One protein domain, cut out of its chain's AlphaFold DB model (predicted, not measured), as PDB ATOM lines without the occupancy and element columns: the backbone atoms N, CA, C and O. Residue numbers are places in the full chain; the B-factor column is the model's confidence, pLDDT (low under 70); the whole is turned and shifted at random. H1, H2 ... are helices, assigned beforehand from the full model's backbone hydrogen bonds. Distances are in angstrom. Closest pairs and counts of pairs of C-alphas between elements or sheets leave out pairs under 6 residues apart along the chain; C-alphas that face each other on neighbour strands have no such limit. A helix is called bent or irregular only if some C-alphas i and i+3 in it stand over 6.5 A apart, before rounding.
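This is residues 204 to 312 of the 312 residues of an uncharacterized protein of Firmicutes bacterium CAG:882 (UniProt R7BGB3). Two helices, H2 and H4, cross nearly at right angles in the middle, H1 packs on H4, and H5 packs loosely on the last residues of H2. The looped stretch of residues 211 to 250 lies toward one end of the longest axis and the loop of residues 293 to 304 toward the other. The printed part has 109 residues, with five named helices in the order H1 to H5 and no named strand; its class is all helix, though only 44 residues are in named elements. It is compact, with a radius of gyration of the C-alphas of 13.6 A, and spans 40 by 37 by 20 A, only just flat.

H1, residues 206 to 210, begins at C-alpha 206 (137.815, 191.851, 214.549) and is 6.1 A long. H2, residues 251 to 263, is 18.6 A long. H3, residues 269 to 272, measures 5.5 A. H4, residues 277 to 292, is 24.0 A long. H5, residues 305 to 310, is 10.8 A long and ends at C-alpha 310 (161.145, 204.792, 208.187); it is irregular, but only just, with C-alphas 306 and 309 6.6 A apart.

H4 is the hub. Its residues 278 to 285 touch H2, about perpendicular at 87 degrees; the closest C-alphas, of Leu 258 and Met 282, are 7.1 A apart. Its residues 284 to 288 touch H1, closest at the C-alphas of Leu 209 and Ala 288, 6.4 A. H3 and H4 touch only at the corner, closest at the C-alphas of Met 271 and Thr 279, 5.5 A. H5 only just touches H2, with 3 pairs of C-alphas within 8 A, the closest those of Tyr 262 and Glu 307, 7.5 A. H1 is apart from H3 and H5. Every O i to N i+4 pair is within hydrogen-bond range in H1 and H2; the count is 10 of 12 in H4 and 0 of 2 in H5, where 1 of 3 O i to N i+3 pairs is, and H3 is too short for an i+4 pair.

The C-alphas of Asp 234 and Ser 295, the two farthest apart, are 41.4 A apart. The printed part has no cut. The links H1 to H2 and H4 to H5 are long. Mean pLDDT of the printed part is 89.3, with residues 308 to 312 under 70.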
ATOM      1  N   ASP A 204     136.430 188.007 218.204       86.69
ATOM      2  CA  ASP A 204     135.021 188.438 218.182       86.69
ATOM      3  C   ASP A 204     134.829 189.924 217.813       86.69
ATOM      4  O   ASP A 204     133.811 190.305 217.234       86.69
ATOM      5  N   ASN A 205     135.808 190.777 218.124       82.44
ATOM      6  CA  ASN A 205     135.793 192.212 217.831       82.44
ATOM      7  C   ASN A 205     136.558 192.591 216.548       82.44
ATOM      8  O   ASN A 205     136.720 193.781 216.271       82.44
ATOM      9  N   ALA A 206     137.005 191.617 215.746       82.06
ATOM     10  CA  ALA A 206     137.815 191.851 214.549       82.06
ATOM     11  C   ALA A 206     137.203 192.892 213.602       82.06
ATOM     12  O   ALA A 206     137.894 193.793 213.133       82.06
ATOM     13  N   ALA A 207     135.891 192.818 213.357       78.00
ATOM     14  CA  ALA A 207     135.215 193.737 212.447       78.00
ATOM     15  C   ALA A 207     135.273 195.202 212.917       78.00
ATOM     16  O   ALA A 207     135.456 196.097 212.097       78.00
ATOM     17  N   GLU A 208     135.152 195.464 214.218       79.38
ATOM     18  CA  GLU A 208     135.272 196.825 214.757       79.38
ATOM     19  C   GLU A 208     136.703 197.355 214.597       79.38
ATOM     20  O   GLU A 208     136.918 198.510 214.221       79.38
ATOM     21  N   LEU A 209     137.683 196.476 214.811       77.06
ATOM     22  CA  LEU A 209     139.101 196.804 214.774       77.06
ATOM     23  C   LEU A 209     139.622 197.098 213.370       77.06
ATOM     24  O   LEU A 209     140.427 198.011 213.226       77.06
ATOM     25  N   ILE A 210     139.184 196.358 212.348       83.19
ATOM     26  CA  ILE A 210     139.776 196.463 211.002       83.19
ATOM     27  C   ILE A 210     138.814 197.016 209.947       83.19
ATOM     28  O   ILE A 210     139.257 197.657 208.997       83.19
ATOM     29  N   ASN A 211     137.495 196.825 210.082       81.81
ATOM     30  CA  ASN A 211     136.526 197.239 209.051       81.81
ATOM     31  C   ASN A 211     135.988 198.659 209.227       81.81
ATOM     32  O   ASN A 211     135.171 199.108 208.421       81.81
ATOM     33  N   THR A 212     136.442 199.376 210.250       79.69
ATOM     34  CA  THR A 212     136.081 200.776 210.455       79.69
ATOM     35  C   THR A 212     137.328 201.594 210.717       79.69
ATOM     36  O   THR A 212     138.223 201.156 211.427       79.69
ATOM     37  N   ASP A 213     137.391 202.794 210.168       86.44
ATOM     38  CA  ASP A 213     138.383 203.811 210.489       86.44
ATOM     39  C   ASP A 213     137.790 205.177 210.127       86.44
ATOM     40  O   ASP A 213     136.942 205.277 209.237       86.44
ATOM     41  N   GLU A 214     138.206 206.208 210.855       91.00
ATOM     42  CA  GLU A 214     137.764 207.594 210.660       91.00
ATOM     43  C   GLU A 214     138.661 208.371 209.687       91.00
ATOM     44  O   GLU A 214     138.412 209.539 209.404       91.00
ATOM     45  N   PHE A 215     139.703 207.717 209.173       94.31
ATOM     46  CA  PHE A 215     140.754 208.328 208.369       94.31
ATOM     47  C   PHE A 215     140.522 208.134 206.870       94.31
ATOM     48  O   PHE A 215     141.240 208.711 206.069       94.31
ATOM     49  N   THR A 216     139.538 207.336 206.462       94.62
ATOM     50  CA  THR A 216     139.233 207.088 205.052       94.62
ATOM     51  C   THR A 216     138.012 207.873 204.597       94.62
ATOM     52  O   THR A 216     136.922 207.719 205.155       94.62
ATOM     53  N   ASP A 217     138.145 208.624 203.500       95.44
ATOM     54  CA  ASP A 217     136.984 209.091 202.743       95.44
ATOM     55  C   ASP A 217     136.370 207.928 201.951       95.44
ATOM     56  O   ASP A 217     136.739 207.620 200.815       95.44
ATOM     57  N   VAL A 218     135.396 207.267 202.576       94.88
ATOM     58  CA  VAL A 218     134.704 206.104 202.005       94.88
ATOM     59  C   VAL A 218     133.892 206.428 200.750       94.88
ATOM     60  O   VAL A 218     133.488 205.504 200.046       94.88
ATOM     61  N   SER A 219     133.631 207.708 200.455       96.00
ATOM     62  CA  SER A 219     132.899 208.103 199.246       96.00
ATOM     63  C   SER A 219     133.714 207.896 197.966       96.00
ATOM     64  O   SER A 219     133.145 207.812 196.879       96.00
ATOM     65  N   LEU A 220     135.035 207.763 198.103       96.50
ATOM     66  CA  LEU A 220     135.960 207.549 196.994       96.50
ATOM     67  C   LEU A 220     136.107 206.071 196.601       96.50
ATOM     68  O   LEU A 220     136.688 205.791 195.546       96.50
ATOM     69  N   TYR A 221     135.574 205.130 197.391       97.00
ATOM     70  CA  TYR A 221     135.554 203.715 197.017       97.00
ATOM     71  C   TYR A 221     134.784 203.494 195.703       97.00
ATOM     72  O   TYR A 221     133.718 204.066 195.476       97.00
ATOM     73  N   GLY A 222     135.326 202.643 194.833       96.25
ATOM     74  CA  GLY A 222     134.778 202.307 193.519       96.25
ATOM     75  C   GLY A 222     135.073 203.325 192.413       96.25
ATOM     76  O   GLY A 222     134.643 203.114 191.281       96.25
ATOM     77  N   THR A 223     135.793 204.412 192.707       96.50
ATOM     78  CA  THR A 223     136.213 205.381 191.683       96.50
ATOM     79  C   THR A 223     137.570 205.002 191.082       96.50
ATOM     80  O   THR A 223     138.450 204.503 191.777       96.50
ATOM     81  N   ASP A 224     137.750 205.258 189.786       95.38
ATOM     82  CA  ASP A 224     138.875 204.793 188.957       95.38
ATOM     83  C   ASP A 224     139.910 205.890 188.639       95.38
ATOM     84  O   ASP A 224     140.752 205.741 187.755       95.38
ATOM     85  N   ASN A 225     139.858 207.004 189.368       94.94
ATOM     86  CA  ASN A 225     140.780 208.130 189.229       94.94
ATOM     87  C   ASN A 225     141.725 208.245 190.431       94.94
ATOM     88  O   ASN A 225     141.492 207.661 191.493       94.94
ATOM     89  N   TYR A 226     142.766 209.062 190.281       96.56
ATOM     90  CA  TYR A 226     143.776 209.267 191.318       96.56
ATOM     91  C   TYR A 226     143.308 210.096 192.515       96.56
ATOM     92  O   TYR A 226     144.058 210.168 193.483       96.56
ATOM     93  N   SER A 227     142.102 210.677 192.507       96.12
ATOM     94  CA  SER A 227     141.663 211.558 193.591       96.12
ATOM     95  C   SER A 227     141.701 210.855 194.947       96.12
ATOM     96  O   SER A 227     141.208 209.725 195.082       96.12
ATOM     97  N   GLY A 228     142.317 211.525 195.923       95.31
ATOM     98  CA  GLY A 228     142.508 211.015 197.281       95.31
ATOM     99  C   GLY A 228     143.535 209.885 197.394       95.31
ATOM    100  O   GLY A 228     143.639 209.267 198.452       95.31
ATOM    101  N   THR A 229     144.292 209.585 196.333       97.00
ATOM    102  CA  THR A 229     145.427 208.652 196.389       97.00
ATOM    103  C   THR A 229     146.741 209.402 196.611       97.00
ATOM    104  O   THR A 229     146.834 210.594 196.330       97.00
ATOM    105  N   ILE A 230     147.804 208.703 197.010       94.44
ATOM    106  CA  ILE A 230     149.167 209.272 197.074       94.44
ATOM    107  C   ILE A 230     149.733 209.723 195.714       94.44
ATOM    108  O   ILE A 230     150.810 210.316 195.660       94.44
ATOM    109  N   TYR A 231     149.048 209.396 194.615       93.00
ATOM    110  CA  TYR A 231     149.403 209.802 193.257       93.00
ATOM    111  C   TYR A 231     148.569 210.994 192.764       93.00
ATOM    112  O   TYR A 231     148.759 211.438 191.633       93.00
ATOM    113  N   ASP A 232     147.663 211.522 193.594       93.50
ATOM    114  CA  ASP A 232     146.994 212.795 193.340       93.50
ATOM    115  C   ASP A 232     147.995 213.941 193.527       93.50
ATOM    116  O   ASP A 232     148.315 214.333 194.650       93.50
ATOM    117  N   THR A 233     148.530 214.457 192.422       85.44
ATOM    118  CA  THR A 233     149.553 215.511 192.447       85.44
ATOM    119  C   THR A 233     149.014 216.872 192.874       85.44
ATOM    120  O   THR A 233     149.811 217.753 193.190       85.44
ATOM    121  N   ASP A 234     147.690 217.044 192.878       88.19
ATOM    122  CA  ASP A 234     147.030 218.296 193.253       88.19
ATOM    123  C   ASP A 234     146.562 218.285 194.721       88.19
ATOM    124  O   ASP A 234     146.172 219.327 195.255       88.19
ATOM    125  N   ALA A 235     146.617 217.127 195.391       85.88
ATOM    126  CA  ALA A 235     146.222 216.968 196.783       85.88
ATOM    127  C   ALA A 235     147.390 217.178 197.755       85.88
ATOM    128  O   ALA A 235     148.508 216.700 197.556       85.88
ATOM    129  N   ASP A 236     147.090 217.832 198.872       93.62
ATOM    130  CA  ASP A 236     147.965 217.830 200.039       93.62
ATOM    131  C   ASP A 236     147.970 216.445 200.721       93.62
ATOM    132  O   ASP A 236     146.988 215.698 200.654       93.62
ATOM    133  N   ILE A 237     149.068 216.104 201.406       94.62
ATOM    134  CA  ILE A 237     149.266 214.800 202.061       94.62
ATOM    135  C   ILE A 237     148.185 214.452 203.099       94.62
ATOM    136  O   ILE A 237     147.936 213.271 203.338       94.62
ATOM    137  N   TYR A 238     147.511 215.443 203.691       95.75
ATOM    138  CA  TYR A 238     146.412 215.239 204.640       95.75
ATOM    139  C   TYR A 238     145.068 214.948 203.954       95.75
ATOM    140  O   TYR A 238     144.105 214.594 204.626       95.75
ATOM    141  N   SER A 239     145.000 215.068 202.625       94.94
ATOM    142  CA  SER A 239     143.850 214.677 201.791       94.94
ATOM    143  C   SER A 239     144.103 213.384 201.003       94.94
ATOM    144  O   SER A 239     143.307 213.016 200.139       94.94
ATOM    145  N   GLN A 240     145.213 212.693 201.279       96.06
ATOM    146  CA  GLN A 240     145.539 211.397 200.691       96.06
ATOM    147  C   GLN A 240     145.070 210.289 201.634       96.06
ATOM    148  O   GLN A 240     145.575 210.141 202.745       96.06
ATOM    149  N   TYR A 241     144.100 209.505 201.175       96.75
ATOM    150  CA  TYR A 241     143.470 208.428 201.933       96.75
ATOM    151  C   TYR A 241     143.892 207.049 201.434       96.75
ATOM    152  O   TYR A 241     143.912 206.120 202.227       96.75
ATOM    153  N   PHE A 242     144.263 206.888 200.164       97.44
ATOM    154  CA  PHE A 242     144.571 205.583 199.560       97.44
ATOM    155  C   PHE A 242     145.995 205.534 199.003       97.44
ATOM    156  O   PHE A 242     146.500 206.522 198.471       97.44
ATOM    157  N   THR A 243     146.652 204.376 199.060       95.38
ATOM    158  CA  THR A 243     147.984 204.187 198.453       95.38
ATOM    159  C   THR A 243     147.933 203.972 196.941       95.38
ATOM    160  O   THR A 243     148.927 204.195 196.256       95.38
ATOM    161  N   SER A 244     146.783 203.588 196.383       95.19
ATOM    162  CA  SER A 244     146.619 203.349 194.949       95.19
ATOM    163  C   SER A 244     145.151 203.468 194.520       95.19
ATOM    164  O   SER A 244     144.251 203.561 195.357       95.19
ATOM    165  N   ILE A 245     144.894 203.451 193.204       96.94
ATOM    166  CA  ILE A 245     143.529 203.283 192.672       96.94
ATOM    167  C   ILE A 245     142.967 201.913 193.080       96.94
ATOM    168  O   ILE A 245     141.785 201.809 193.383       96.94
ATOM    169  N   TYR A 246     143.805 200.875 193.140       96.12
ATOM    170  CA  TYR A 246     143.370 199.538 193.547       96.12
ATOM    171  C   TYR A 246     142.937 199.490 195.020       96.12
ATOM    172  O   TYR A 246     141.903 198.910 195.341       96.12
ATOM    173  N   GLY A 247     143.604 200.239 195.901       96.38
ATOM    174  CA  GLY A 247     143.153 200.419 197.286       96.38
ATOM    175  C   GLY A 247     141.759 201.055 197.398       96.38
ATOM    176  O   GLY A 247     141.096 200.922 198.422       96.38
ATOM    177  N   LYS A 248     141.257 201.700 196.336       97.56
ATOM    178  CA  LYS A 248     139.890 202.240 196.270       97.56
ATOM    179  C   LYS A 248     138.855 201.194 195.864       97.56
ATOM    180  O   LYS A 248     137.677 201.528 195.778       97.56
ATOM    181  N   THR A 249     139.221 199.937 195.630       96.88
ATOM    182  CA  THR A 249     138.251 198.890 195.284       96.88
ATOM    183  C   THR A 249     137.272 198.639 196.429       96.88
ATOM    184  O   THR A 249     136.059 198.625 196.208       96.88
ATOM    185  N   ASN A 250     137.771 198.449 197.650       95.06
ATOM    186  CA  ASN A 250     136.980 198.292 198.870       95.06
ATOM    187  C   ASN A 250     137.901 198.372 200.106       95.06
ATOM    188  O   ASN A 250     139.115 198.496 199.977       95.06
ATOM    189  N   ARG A 251     137.327 198.258 201.309       94.38
ATOM    190  CA  ARG A 251     138.078 198.303 202.576       94.38
ATOM    191  C   ARG A 251     139.122 197.193 202.739       94.38
ATOM    192  O   ARG A 251     140.121 197.424 203.407       94.38
ATOM    193  N   LEU A 252     138.869 196.009 202.188       94.19
ATOM    194  CA  LEU A 252     139.786 194.873 202.264       94.19
ATOM    195  C   LEU A 252     141.037 195.152 201.418       94.19
ATOM    196  O   LEU A 252     142.144 195.095 201.944       94.19
ATOM    197  N   GLU A 253     140.862 195.607 200.175       96.69
ATOM    198  CA  GLU A 253     142.001 195.967 199.316       96.69
ATOM    199  C   GLU A 253     142.748 197.207 199.809       96.69
ATOM    200  O   GLU A 253     143.967 197.257 199.719       96.69
ATOM    201  N   ASP A 254     142.053 198.195 200.383       97.12
ATOM    202  CA  ASP A 254     142.681 199.387 200.970       97.12
ATOM    203  C   ASP A 254     143.728 199.022 202.029       97.12
ATOM    204  O   ASP A 254     144.848 199.530 202.014       97.12
ATOM    205  N   ARG A 255     143.390 198.106 202.943       96.38
ATOM    206  CA  ARG A 255     144.297 197.712 204.028       96.38
ATOM    207  C   ARG A 255     145.475 196.887 203.525       96.38
ATOM    208  O   ARG A 255     146.601 197.143 203.949       96.38
ATOM    209  N   ALA A 256     145.235 195.949 202.610       96.94
ATOM    210  CA  ALA A 256     146.299 195.144 202.017       96.94
ATOM    211  C   ALA A 256     147.245 195.986 201.149       96.94
ATOM    212  O   ALA A 256     148.465 195.859 201.266       96.94
ATOM    213  N   GLU A 257     146.706 196.924 200.365       96.25
ATOM    214  CA  GLU A 257     147.494 197.897 199.604       96.25
ATOM    215  C   GLU A 257     148.254 198.863 200.507       96.25
ATOM    216  O   GLU A 257     149.390 199.229 200.219       96.25
ATOM    217  N   LEU A 258     147.658 199.313 201.609       95.56
ATOM    218  CA  LEU A 258     148.363 200.147 202.574       95.56
ATOM    219  C   LEU A 258     149.560 199.394 203.162       95.56
ATOM    220  O   LEU A 258     150.676 199.917 203.176       95.56
ATOM    221  N   PHE A 259     149.332 198.160 203.610       96.00
ATOM    222  CA  PHE A 259     150.364 197.329 204.212       96.00
ATOM    223  C   PHE A 259     151.493 197.007 203.229       96.00
ATOM    224  O   PHE A 259     152.665 197.163 203.572       96.00
ATOM    225  N   SER A 260     151.170 196.621 201.990       95.31
ATOM    226  CA  SER A 260     152.176 196.286 200.974       95.31
ATOM    227  C   SER A 260     153.101 197.464 200.662       95.31
ATOM    228  O   SER A 260     154.309 197.282 200.512       95.31
ATOM    229  N   TYR A 261     152.568 198.688 200.652       92.69
ATOM    230  CA  TYR A 261     153.355 199.904 200.460       92.69
ATOM    231  C   TYR A 261     154.269 200.222 201.648       92.69
ATOM    232  O   TYR A 261     155.392 200.670 201.425       92.69
ATOM    233  N   TYR A 262     153.825 199.972 202.885       92.06
ATOM    234  CA  TYR A 262     154.664 200.122 204.084       92.06
ATOM    235  C   TYR A 262     155.800 199.094 204.143       92.06
ATOM    236  O   TYR A 262     156.881 199.399 204.642       92.06
ATOM    237  N   MET A 263     155.572 197.894 203.606       91.75
ATOM    238  CA  MET A 263     156.602 196.861 203.459       91.75
ATOM    239  C   MET A 263     157.509 197.077 202.240       91.75
ATOM    240  O   MET A 263     158.576 196.473 202.133       91.75
ATOM    241  N   GLY A 264     157.082 197.913 201.295       82.88
ATOM    242  CA  GLY A 264     157.828 198.215 200.085       82.88
ATOM    243  C   GLY A 264     159.084 199.050 200.348       82.88
ATOM    244  O   GLY A 264     159.227 199.745 201.348       82.88
ATOM    245  N   TYR A 265     160.002 199.050 199.382       71.19
ATOM    246  CA  TYR A 265     161.288 199.750 199.499       71.19
ATOM    247  C   TYR A 265     161.210 201.284 199.375       71.19
ATOM    248  O   TYR A 265     162.233 201.956 199.484       71.19
ATOM    249  N   THR A 266     160.038 201.867 199.093       77.25
ATOM    250  CA  THR A 266     159.905 203.311 198.832       77.25
ATOM    251  C   THR A 266     159.000 203.995 199.847       77.25
ATOM    252  O   THR A 266     157.779 203.893 199.764       77.25
ATOM    253  N   VAL A 267     159.605 204.806 200.714       81.56
ATOM    254  CA  VAL A 267     158.884 205.675 201.651       81.56
ATOM    255  C   VAL A 267     158.214 206.827 200.904       81.56
ATOM    256  O   VAL A 267     158.876 207.585 200.188       81.56
ATOM    257  N   LYS A 268     156.900 206.984 201.078       86.88
ATOM    258  CA  LYS A 268     156.119 208.090 200.503       86.88
ATOM    259  C   LYS A 268     156.026 209.249 201.489       86.88
ATOM    260  O   LYS A 268     156.103 209.043 202.694       86.88
ATOM    261  N   GLU A 269     155.858 210.471 200.988       88.94
ATOM    262  CA  GLU A 269     155.870 211.675 201.832       88.94
ATOM    263  C   GLU A 269     154.803 211.623 202.933       88.94
ATOM    264  O   GLU A 269     155.112 211.888 204.090       88.94
ATOM    265  N   CYS A 270     153.586 211.174 202.613       89.44
ATOM    266  CA  CYS A 270     152.506 211.019 203.589       89.44
ATOM    267  C   CYS A 270     152.842 210.048 204.738       89.44
ATOM    268  O   CYS A 270     152.329 210.226 205.837       89.44
ATOM    269  N   MET A 271     153.728 209.069 204.524       90.62
ATOM    270  CA  MET A 271     154.142 208.085 205.537       90.62
ATOM    271  C   MET A 271     155.172 208.648 206.524       90.62
ATOM    272  O   MET A 271     155.408 208.057 207.572       90.62
ATOM    273  N   LYS A 272     155.803 209.787 206.206       89.19
ATOM    274  CA  LYS A 272     156.807 210.421 207.077       89.19
ATOM    275  C   LYS A 272     156.185 211.223 208.218       89.19
ATOM    276  O   LYS A 272     156.863 211.489 209.208       89.19
ATOM    277  N   TYR A 273     154.920 211.626 208.082       91.75
ATOM    278  CA  TYR A 273     154.229 212.439 209.080       91.75
ATOM    279  C   TYR A 273     153.257 211.573 209.892       91.75
ATOM    280  O   TYR A 273     152.499 210.783 209.318       91.75
ATOM    281  N   PRO A 274     153.272 211.688 211.233       91.25
ATOM    282  CA  PRO A 274     152.571 210.771 212.129       91.25
ATOM    283  C   PRO A 274     151.045 210.941 212.155       91.25
ATOM    284  O   PRO A 274     150.371 210.091 212.745       91.25
ATOM    285  N   ASP A 275     150.528 212.024 211.585       94.38
ATOM    286  CA  ASP A 275     149.145 212.500 211.661       94.38
ATOM    287  C   ASP A 275     148.438 212.558 210.297       94.38
ATOM    288  O   ASP A 275     147.306 213.032 210.208       94.38
ATOM    289  N   THR A 276     149.056 212.036 209.233       96.31
ATOM    290  CA  THR A 276     148.353 211.855 207.956       96.31
ATOM    291  C   THR A 276     147.342 210.716 208.053       96.31
ATOM    292  O   THR A 276     147.545 209.770 208.828       96.31
ATOM    293  N   PRO A 277     146.285 210.732 207.221       96.62
ATOM    294  CA  PRO A 277     145.348 209.620 207.163       96.62
ATOM    295  C   PRO A 277     146.029 208.271 206.891       96.62
ATOM    296  O   PRO A 277     145.753 207.292 207.580       96.62
ATOM    297  N   ILE A 278     146.984 208.228 205.954       95.62
ATOM    298  CA  ILE A 278     147.770 207.028 205.626       95.62
ATOM    299  C   ILE A 278     148.494 206.466 206.860       95.62
ATOM    300  O   ILE A 278     148.396 205.270 207.140       95.62
ATOM    301  N   THR A 279     149.187 207.311 207.626       94.56
ATOM    302  CA  THR A 279     149.937 206.873 208.813       94.56
ATOM    303  C   THR A 279     149.028 206.458 209.963       94.56
ATOM    304  O   THR A 279     149.294 205.465 210.639       94.56
ATOM    305  N   LEU A 280     147.921 207.171 210.179       95.25
ATOM    306  CA  LEU A 280     146.945 206.823 211.215       95.25
ATOM    307  C   LEU A 280     146.251 205.485 210.925       95.25
ATOM    308  O   LEU A 280     146.053 204.688 211.846       95.25
ATOM    309  N   LYS A 281     145.960 205.186 209.652       95.00
ATOM    310  CA  LYS A 281     145.473 203.859 209.251       95.00
ATOM    311  C   LYS A 281     146.497 202.770 209.527       95.00
ATOM    312  O   LYS A 281     146.134 201.760 210.124       95.00
ATOM    313  N   MET A 282     147.762 202.979 209.166       94.00
ATOM    314  CA  MET A 282     148.792 201.963 209.387       94.00
ATOM    315  C   MET A 282     148.986 201.664 210.879       94.00
ATOM    316  O   MET A 282     149.019 200.499 211.265       94.00
ATOM    317  N   LYS A 283     148.968 202.688 211.745       93.25
ATOM    318  CA  LYS A 283     148.970 202.511 213.209       93.25
ATOM    319  C   LYS A 283     147.812 201.630 213.686       93.25
ATOM    320  O   LYS A 283     147.995 200.743 214.517       93.25
ATOM    321  N   LYS A 284     146.612 201.832 213.139       92.62
ATOM    322  CA  LYS A 284     145.454 200.992 213.460       92.62
ATOM    323  C   LYS A 284     145.637 199.544 212.983       92.62
ATOM    324  O   LYS A 284     145.274 198.622 213.711       92.62
ATOM    325  N   LEU A 285     146.240 199.329 211.810       93.44
ATOM    326  CA  LEU A 285     146.582 197.981 211.335       93.44
ATOM    327  C   LEU A 285     147.646 197.318 212.214       93.44
ATOM    328  O   LEU A 285     147.499 196.148 212.556       93.44
ATOM    329  N   ALA A 286     148.664 198.060 212.648       93.38
ATOM    330  CA  ALA A 286     149.668 197.579 213.593       93.38
ATOM    331  C   ALA A 286     149.044 197.105 214.914       93.38
ATOM    332  O   ALA A 286     149.416 196.057 215.444       93.38
ATOM    333  N   ASP A 287     148.051 197.828 215.434       90.56
ATOM    334  CA  ASP A 287     147.292 197.400 216.612       90.56
ATOM    335  C   ASP A 287     146.531 196.093 216.367       90.56
ATOM    336  O   ASP A 287     146.545 195.209 217.224       90.56
ATOM    337  N   ALA A 288     145.913 195.945 215.194       91.56
ATOM    338  CA  ALA A 288     145.169 194.743 214.835       91.56
ATOM    339  C   ALA A 288     146.079 193.515 214.653       91.56
ATOM    340  O   ALA A 288     145.775 192.452 215.190       91.56
ATOM    341  N   ILE A 289     147.220 193.658 213.969       93.62
ATOM    342  CA  ILE A 289     148.200 192.576 213.759       93.62
ATOM    343  C   ILE A 289     148.692 192.021 215.101       93.62
ATOM    344  O   ILE A 289     148.826 190.811 215.274       93.62
ATOM    345  N   ARG A 290     148.912 192.886 216.095       91.38
ATOM    346  CA  ARG A 290     149.381 192.468 217.425       91.38
ATOM    347  C   ARG A 290     148.369 191.616 218.200       91.38
ATOM    348  O   ARG A 290     148.759 190.991 219.183       91.38
ATOM    349  N   LEU A 291     147.106 191.532 217.769       87.00
ATOM    350  CA  LEU A 291     146.120 190.633 218.379       87.00
ATOM    351  C   LEU A 291     146.398 189.169 218.055       87.00
ATOM    352  O   LEU A 291     146.370 188.339 218.960       87.00
ATOM    353  N   CYS A 292     146.688 188.861 216.789       89.88
ATOM    354  CA  CYS A 292     147.044 187.508 216.358       89.88
ATOM    355  C   CYS A 292     148.547 187.219 216.464       89.88
ATOM    356  O   CYS A 292     148.966 186.095 216.226       89.88
ATOM    357  N   CYS A 293     149.360 188.209 216.834       93.88
ATOM    358  CA  CYS A 293     150.807 188.061 216.965       93.88
ATOM    359  C   CYS A 293     151.274 188.484 218.367       93.88
ATOM    360  O   CYS A 293     151.865 189.560 218.520       93.88
ATOM    361  N   PRO A 294     151.001 187.686 219.420       89.94
ATOM    362  CA  PRO A 294     151.342 188.032 220.801       89.94
ATOM    363  C   PRO A 294     152.846 188.230 221.032       89.94
ATOM    364  O   PRO A 294     153.215 188.972 221.948       89.94
ATOM    365  N   SER A 295     153.723 187.648 220.206       92.19
ATOM    366  CA  SER A 295     155.169 187.918 220.251       92.19
ATOM    367  C   SER A 295     155.508 189.389 219.981       92.19
ATOM    368  O   SER A 295     156.550 189.877 220.417       92.19
ATOM    369  N   LEU A 296     154.599 190.127 219.335       91.50
ATOM    370  CA  LEU A 296     154.722 191.554 219.047       91.50
ATOM    371  C   LEU A 296     154.056 192.454 220.104       91.50
ATOM    372  O   LEU A 296     154.051 193.676 219.967       91.50
ATOM    373  N   SER A 297     153.508 191.890 221.183       85.94
ATOM    374  CA  SER A 297     152.811 192.665 222.226       85.94
ATOM    375  C   SER A 297     153.705 193.666 222.975       85.94
ATOM    376  O   SER A 297     153.197 194.620 223.560       85.94
ATOM    377  N   GLY A 298     155.029 193.475 222.944       85.25
ATOM    378  CA  GLY A 298     156.004 194.369 223.574       85.25
ATOM    379  C   GLY A 298     156.283 195.673 222.815       85.25
ATOM    380  O   GLY A 298     156.906 196.569 223.382       85.25
ATOM    381  N   TYR A 299     155.837 195.801 221.560       87.69
ATOM    382  CA  TYR A 299     156.037 197.016 220.764       87.69
ATOM    383  C   TYR A 299     155.026 198.110 221.144       87.69
ATOM    384  O   TYR A 299     153.887 197.785 221.502       87.69
ATOM    385  N   PRO A 300     155.401 199.405 221.066       88.69
ATOM    386  CA  PRO A 300     154.481 200.514 221.309       88.69
ATOM    387  C   PRO A 300     153.195 200.429 220.481       88.69
ATOM    388  O   PRO A 300     153.155 199.849 219.395       88.69
ATOM    389  N   GLN A 301     152.124 201.040 220.994       87.50
ATOM    390  CA  GLN A 301     150.870 201.116 220.254       87.50
ATOM    391  C   GLN A 301     151.061 201.827 218.911       87.50
ATOM    392  O   GLN A 301     151.731 202.856 218.838       87.50
ATOM    393  N   GLY A 302     150.464 201.268 217.862       87.31
ATOM    394  CA  GLY A 302     150.557 201.764 216.503       87.31
ATOM    395  C   GLY A 302     151.898 201.510 215.827       87.31
ATOM    396  O   GLY A 302     152.180 202.184 214.846       87.31
ATOM    397  N   THR A 303     152.730 200.606 216.351       88.06
ATOM    398  CA  THR A 303     154.054 200.338 215.774       88.06
ATOM    399  C   THR A 303     154.316 198.854 215.568       88.06
ATOM    400  O   THR A 303     153.833 198.012 216.333       88.06
ATOM    401  N   LEU A 304     155.118 198.543 214.549       88.81
ATOM    402  CA  LEU A 304     155.626 197.206 214.248       88.81
ATOM    403  C   LEU A 304     157.157 197.234 214.101       88.81
ATOM    404  O   LEU A 304     157.712 198.231 213.644       88.81
ATOM    405  N   PRO A 305     157.864 196.136 214.424       85.38
ATOM    406  CA  PRO A 305     159.331 196.099 214.386       85.38
ATOM    407  C   PRO A 305     159.961 196.438 213.034       85.38
ATOM    408  O   PRO A 305     161.101 196.882 212.974       85.38
ATOM    409  N   TRP A 306     159.246 196.188 211.939       82.75
ATOM    410  CA  TRP A 306     159.745 196.396 210.580       82.75
ATOM    411  C   TRP A 306     159.529 197.821 210.057       82.75
ATOM    412  O   TRP A 306     160.026 198.159 208.984       82.75
ATOM    413  N   GLU A 307     158.847 198.676 210.824       73.75
ATOM    414  CA  GLU A 307     158.624 200.085 210.486       73.75
ATOM    415  C   GLU A 307     159.843 200.969 210.799       73.75
ATOM    416  O   GLU A 307     159.918 202.098 210.319       73.75
ATOM    417  N   GLU A 308     160.852 200.472 211.530       60.50
ATOM    418  CA  GLU A 308     162.081 201.229 211.845       60.50
ATOM    419  C   GLU A 308     162.885 201.632 210.593       60.50
ATOM    420  O   GLU A 308     163.676 202.576 210.645       60.50
ATOM    421  N   LYS A 309     162.606 201.017 209.433       56.16
ATOM    422  CA  LYS A 309     163.107 201.448 208.114       56.16
ATOM    423  C   LYS A 309     162.681 202.877 207.728       56.16
ATOM    424  O   LYS A 309     163.230 203.435 206.783       56.16
ATOM    425  N   LEU A 310     161.707 203.459 208.433       50.25
ATOM    426  CA  LEU A 310     161.145 204.792 208.187       50.25
ATOM    427  C   LEU A 310     161.832 205.919 208.977       50.25
ATOM    428  O   LEU A 310     161.420 207.075 208.863       50.25
ATOM    429  N   THR A 311     162.859 205.618 209.778       40.81
ATOM    430  CA  THR A 311     163.566 206.639 210.569       40.81
ATOM    431  C   THR A 311     164.628 207.368 209.733       40.81
ATOM    432  O   THR A 311     165.564 206.757 209.223       40.81
ATOM    433  N   TYR A 312     164.444 208.686 209.573       41.62
ATOM    434  CA  TYR A 312     165.411 209.636 209.003       41.62
ATOM    435  C   TYR A 312     166.209 210.328 210.109       41.62
ATOM    436  O   TYR A 312     165.584 210.694 211.134       41.62
TER     437      TYR A 312